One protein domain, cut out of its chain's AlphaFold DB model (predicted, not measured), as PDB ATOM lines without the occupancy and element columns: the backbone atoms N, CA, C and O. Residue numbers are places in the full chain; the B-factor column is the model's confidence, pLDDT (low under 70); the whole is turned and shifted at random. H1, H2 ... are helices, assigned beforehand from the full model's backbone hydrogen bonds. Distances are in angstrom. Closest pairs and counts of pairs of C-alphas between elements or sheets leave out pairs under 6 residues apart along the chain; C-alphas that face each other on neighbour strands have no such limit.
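This is residues 2 to 46 of the 149 residues of the protein "Hypothetical protein" of Rotaria socialis (UniProt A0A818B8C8). What shape appears first? The longer helix, H2, has the short helix H1 set crosswise near its first turns, and residues 35 to 46 make a tail ending far from H1. What builds it? The 45 printed residues hold two named helices, H1 then H2, and no named strand; the class is all helix, with under half of the residues, 22, in named elements. How large is it? It is compact, with a radius of gyration of the C-alphas of 10.6 A, and elongated, spanning 32 by 20 by 12 A.

Where is H2? It holds residues 21 to 34, 20.0 A from first to last C-alpha, ending at C-alpha 34 (133.816, 145.291, 115.647). Where is H1? It holds residues 10 to 17, 10.6 A long, beginning at C-alpha 10 (118.214, 150.712, 117.298).

How do H2 and H1 meet? They touch, about perpendicular at 79 degrees; their closest C-alphas, of Glu 14 and Ala 24, are 5.2 A apart. What joins them? A tight link of 3 residues. And their backbones? In H1 and H2 every O i to N i+4 pair is within hydrogen-bond range.

What is farthest apart? The C-alphas of Gln 7 and Asn 46, at 34.9 A. Is anything cut or uncertain? The printed part has no cut; pLDDT is under 70 at residues 40 to 46.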
ATOM      1  N   THR A   2     125.347 143.209 120.895       82.81
ATOM      2  CA  THR A   2     126.042 143.142 119.592       82.81
ATOM      3  C   THR A   2     125.708 141.878 118.794       82.81
ATOM      4  O   THR A   2     125.753 141.919 117.571       82.81
ATOM      5  N   ILE A   3     125.229 140.828 119.474       86.50
ATOM      6  CA  ILE A   3     124.735 139.584 118.868       86.50
ATOM      7  C   ILE A   3     123.493 139.756 117.971       86.50
ATOM      8  O   ILE A   3     123.152 138.857 117.211       86.50
ATOM      9  N   ALA A   4     122.797 140.896 118.053       86.31
ATOM     10  CA  ALA A   4     121.622 141.145 117.225       86.31
ATOM     11  C   ALA A   4     121.997 141.224 115.724       86.31
ATOM     12  O   ALA A   4     123.077 141.732 115.404       86.31
ATOM     13  N   PRO A   5     121.102 140.833 114.795       86.62
ATOM     14  CA  PRO A   5     121.367 140.849 113.354       86.62
ATOM     15  C   PRO A   5     121.777 142.223 112.818       86.62
ATOM     16  O   PRO A   5     121.221 143.246 113.224       86.62
ATOM     17  N   GLN A   6     122.710 142.268 111.861       84.12
ATOM     18  CA  GLN A   6     123.292 143.523 111.360       84.12
ATOM     19  C   GLN A   6     122.273 144.464 110.708       84.12
ATOM     20  O   GLN A   6     122.409 145.682 110.819       84.12
ATOM     21  N   GLN A   7     121.227 143.893 110.110       88.50
ATOM     22  CA  GLN A   7     120.123 144.610 109.468       88.50
ATOM     23  C   GLN A   7     119.226 145.352 110.469       88.50
ATOM     24  O   GLN A   7     118.482 146.250 110.085       88.50
ATOM     25  N   TRP A   8     119.273 144.988 111.753       89.06
ATOM     26  CA  TRP A   8     118.377 145.564 112.748       89.06
ATOM     27  C   TRP A   8     118.848 146.934 113.218       89.06
ATOM     28  O   TRP A   8     119.991 147.104 113.656       89.06
ATOM     29  N   GLY A   9     117.922 147.891 113.197       87.75
ATOM     30  CA  GLY A   9     118.114 149.232 113.738       87.75
ATOM     31  C   GLY A   9     117.942 149.298 115.260       87.75
ATOM     32  O   GLY A   9     117.486 148.358 115.911       87.75
ATOM     33  N   ARG A  10     118.257 150.463 115.842       89.69
ATOM     34  CA  ARG A  10     118.214 150.712 117.298       89.69
ATOM     35  C   ARG A  10     116.901 150.277 117.960       89.69
ATOM     36  O   ARG A  10     116.957 149.565 118.953       89.69
ATOM     37  N   LYS A  11     115.746 150.677 117.413       92.25
ATOM     38  CA  LYS A  11     114.423 150.392 118.009       92.25
ATOM     39  C   LYS A  11     114.109 148.891 118.068       92.25
ATOM     40  O   LYS A  11     113.479 148.426 119.010       92.25
ATOM     41  N   GLN A  12     114.560 148.133 117.069       92.00
ATOM     42  CA  GLN A  12     114.363 146.682 117.013       92.00
ATOM     43  C   GLN A  12     115.241 145.974 118.048       92.00
ATOM     44  O   GLN A  12     114.759 145.110 118.774       92.00
ATOM     45  N   VAL A  13     116.506 146.392 118.168       91.50
ATOM     46  CA  VAL A  13     117.438 145.868 119.182       91.50
ATOM     47  C   VAL A  13     116.960 146.197 120.597       91.50
ATOM     48  O   VAL A  13     117.001 145.340 121.473       91.50
ATOM     49  N   GLU A  14     116.477 147.418 120.812       94.06
ATOM     50  CA  GLU A  14     115.921 147.876 122.088       94.06
ATOM     51  C   GLU A  14     114.771 146.982 122.553       94.06
ATOM     52  O   GLU A  14     114.814 146.458 123.664       94.06
ATOM     53  N   LYS A  15     113.796 146.747 121.666       93.81
ATOM     54  CA  LYS A  15     112.623 145.917 121.945       93.81
ATOM     55  C   LYS A  15     112.982 144.445 122.155       93.81
ATOM     56  O   LYS A  15     112.405 143.808 123.024       93.81
ATOM     57  N   TRP A  16     113.926 143.910 121.378       90.00
ATOM     58  CA  TRP A  16     114.324 142.502 121.466       90.00
ATOM     59  C   TRP A  16     115.113 142.185 122.741       90.00
ATOM     60  O   TRP A  16     114.860 141.172 123.381       90.00
ATOM     61  N   VAL A  17     116.051 143.057 123.131       86.94
ATOM     62  CA  VAL A  17     116.876 142.856 124.338       86.94
ATOM     63  C   VAL A  17     116.197 143.406 125.596       86.94
ATOM     64  O   VAL A  17     116.681 143.166 126.696       86.94
ATOM     65  N   ASN A  18     115.100 144.157 125.449       90.00
ATOM     66  CA  ASN A  18     114.464 144.912 126.529       90.00
ATOM     67  C   ASN A  18     115.493 145.767 127.298       90.00
ATOM     68  O   ASN A  18     115.702 145.624 128.500       90.00
ATOM     69  N   SER A  19     116.219 146.612 126.561       86.56
ATOM     70  CA  SER A  19     117.326 147.417 127.095       86.56
ATOM     71  C   SER A  19     117.082 148.910 126.898       86.56
ATOM     72  O   SER A  19     116.281 149.309 126.063       86.56
ATOM     73  N   GLY A  20     117.790 149.760 127.646       91.50
ATOM     74  CA  GLY A  20     117.659 151.209 127.499       91.50
ATOM     75  C   GLY A  20     118.104 151.717 126.120       91.50
ATOM     76  O   GLY A  20     119.074 151.245 125.528       91.50
ATOM     77  N   GLN A  21     117.463 152.779 125.647       89.62
ATOM     78  CA  GLN A  21     117.761 153.454 124.380       89.62
ATOM     79  C   GLN A  21     119.257 153.723 124.105       89.62
ATOM     80  O   GLN A  21     119.740 153.538 122.983       89.62
ATOM     81  N   ASN A  22     120.006 154.148 125.128       88.81
ATOM     82  CA  ASN A  22     121.444 154.416 125.033       88.81
ATOM     83  C   ASN A  22     122.277 153.141 124.846       88.81
ATOM     84  O   ASN A  22     123.261 153.153 124.104       88.81
ATOM     85  N   GLN A  23     121.864 152.050 125.491       88.56
ATOM     86  CA  GLN A  23     122.484 150.731 125.392       88.56
ATOM     87  C   GLN A  23     122.320 150.196 123.958       88.56
ATOM     88  O   GLN A  23     123.321 149.913 123.295       88.56
ATOM     89  N   ALA A  24     121.094 150.216 123.423       92.44
ATOM     90  CA  ALA A  24     120.803 149.792 122.051       92.44
ATOM     91  C   ALA A  24     121.538 150.635 120.988       92.44
ATOM     92  O   ALA A  24     122.030 150.112 119.986       92.44
ATOM     93  N   ARG A  25     121.670 151.955 121.201       90.75
ATOM     94  CA  ARG A  25     122.445 152.825 120.298       90.75
ATOM     95  C   ARG A  25     123.925 152.440 120.287       90.75
ATOM     96  O   ARG A  25     124.504 152.268 119.216       90.75
ATOM     97  N   ARG A  26     124.532 152.303 121.471       89.50
ATOM     98  CA  ARG A  26     125.949 151.936 121.616       89.50
ATOM     99  C   ARG A  26     126.232 150.571 121.001       89.50
ATOM    100  O   ARG A  26     127.233 150.431 120.311       89.50
ATOM    101  N   SER A  27     125.342 149.595 121.174       90.50
ATOM    102  CA  SER A  27     125.540 148.259 120.613       90.50
ATOM    103  C   SER A  27     125.504 148.218 119.090       90.50
ATOM    104  O   SER A  27     126.267 147.462 118.504       90.50
ATOM    105  N   VAL A  28     124.656 149.022 118.437       91.50
ATOM    106  CA  VAL A  28     124.625 149.090 116.963       91.50
ATOM    107  C   VAL A  28     125.929 149.683 116.424       91.50
ATOM    108  O   VAL A  28     126.483 149.157 115.463       91.50
ATOM    109  N   VAL A  29     126.452 150.731 117.071       91.25
ATOM    110  CA  VAL A  29     127.750 151.337 116.719       91.25
ATOM    111  C   VAL A  29     128.898 150.351 116.953       91.25
ATOM    112  O   VAL A  29     129.715 150.141 116.065       91.25
ATOM    113  N   LEU A  30     128.924 149.693 118.115       89.56
ATOM    114  CA  LEU A  30     129.919 148.669 118.448       89.56
ATOM    115  C   LEU A  30     129.906 147.521 117.441       89.56
ATOM    116  O   LEU A  30     130.956 147.118 116.958       89.56
ATOM    117  N   ARG A  31     128.714 147.046 117.072       91.00
ATOM    118  CA  ARG A  31     128.545 145.987 116.076       91.00
ATOM    119  C   ARG A  31     129.026 146.417 114.692       91.00
ATOM    120  O   ARG A  31     129.643 145.620 113.998       91.00
ATOM    121  N   LYS A  32     128.765 147.667 114.292       88.69
ATOM    122  CA  LYS A  32     129.247 148.214 113.015       88.69
ATOM    123  C   LYS A  32     130.777 148.251 112.960       88.69
ATOM    124  O   LYS A  32     131.338 147.985 111.905       88.69
ATOM    125  N   ASN A  33     131.425 148.551 114.085       87.38
ATOM    126  CA  ASN A  33     132.872 148.746 114.145       87.38
ATOM    127  C   ASN A  33     133.663 147.456 114.438       87.38
ATOM    128  O   ASN A  33     134.790 147.339 113.978       87.38
ATOM    129  N   GLY A  34     133.108 146.504 115.199       84.56
ATOM    130  CA  GLY A  34     133.816 145.291 115.647       84.56
ATOM    131  C   GLY A  34     133.079 143.971 115.389       84.56
ATOM    132  O   GLY A  34     133.470 142.937 115.927       84.56
ATOM    133  N   GLY A  35     131.977 143.996 114.636       87.62
ATOM    134  CA  GLY A  35     131.185 142.813 114.298       87.62
ATOM    135  C   GLY A  35     130.228 142.324 115.394       87.62
ATOM    136  O   GLY A  35     129.985 142.969 116.414       87.62
ATOM    137  N   VAL A  36     129.638 141.149 115.166       85.25
ATOM    138  CA  VAL A  36     128.558 140.564 115.992       85.25
ATOM    139  C   VAL A  36     129.017 140.229 117.419       85.25
ATOM    140  O   VAL A  36     128.242 140.335 118.369       85.25
ATOM    141  N   LEU A  37     130.298 139.901 117.592       82.94
ATOM    142  CA  LEU A  37     130.923 139.637 118.891       82.94
ATOM    143  C   LEU A  37     131.831 140.783 119.347       82.94
ATOM    144  O   LEU A  37     132.694 140.579 120.198       82.94
ATOM    145  N   ALA A  38     131.621 141.995 118.819       84.50
ATOM    146  CA  ALA A  38     132.318 143.176 119.301       84.50
ATOM    147  C   ALA A  38     132.109 143.302 120.811       84.50
ATOM    148  O   ALA A  38     130.995 143.561 121.286       84.50
ATOM    149  N   CYS A  39     133.187 143.149 121.567       75.50
ATOM    150  CA  CYS A  39     133.244 143.717 122.895       75.50
ATOM    151  C   CYS A  39     133.564 145.198 122.720       75.50
ATOM    152  O   CYS A  39     134.444 145.559 121.938       75.50
ATOM    153  N   SER A  40     132.881 146.071 123.466       69.25
ATOM    154  CA  SER A  40     133.490 147.373 123.736       69.25
ATOM    155  C   SER A  40     134.889 147.094 124.251       69.25
ATOM    156  O   SER A  40     135.019 146.196 125.089       69.25
ATOM    157  N   GLN A  41     135.895 147.830 123.769       67.12
ATOM    158  CA  GLN A  41     137.171 147.873 124.464       67.12
ATOM    159  C   GLN A  41     136.828 148.231 125.889       67.12
ATOM    160  O   GLN A  41     136.391 149.334 126.224       67.12
ATOM    161  N   CYS A  42     136.875 147.201 126.705       56.91
ATOM    162  CA  CYS A  42     136.735 147.374 128.094       56.91
ATOM    163  C   CYS A  42     138.065 148.023 128.427       56.91
ATOM    164  O   CYS A  42     139.065 147.323 128.544       56.91
ATOM    165  N   LEU A  43     138.071 149.323 128.686       54.75
ATOM    166  CA  LEU A  43     138.890 149.796 129.792       54.75
ATOM    167  C   LEU A  43     138.292 149.153 131.070       54.75
ATOM    168  O   LEU A  43     137.749 149.823 131.937       54.75
ATOM    169  N   ARG A  44     138.222 147.808 131.122       45.25
ATOM    170  CA  ARG A  44     137.872 147.029 132.303       45.25
ATOM    171  C   ARG A  44     139.171 146.991 133.052       45.25
ATOM    172  O   ARG A  44     140.060 146.196 132.784       45.25
ATOM    173  N   GLY A  45     139.239 147.959 133.926       46.84
ATOM    174  CA  GLY A  45     140.368 148.248 134.746       46.84
ATOM    175  C   GLY A  45     140.211 149.704 135.073       46.84
ATOM    176  O   GLY A  45     140.493 150.561 134.243       46.84
ATOM    177  N   ASN A  46     139.801 149.969 136.307       56.34
ATOM    178  CA  ASN A  46     140.541 150.950 137.077       56.34
ATOM    179  C   ASN A  46     142.014 150.551 136.897       56.34
ATOM    180  O   ASN A  46     142.487 149.683 137.628       56.34
TER     181      ASN A  46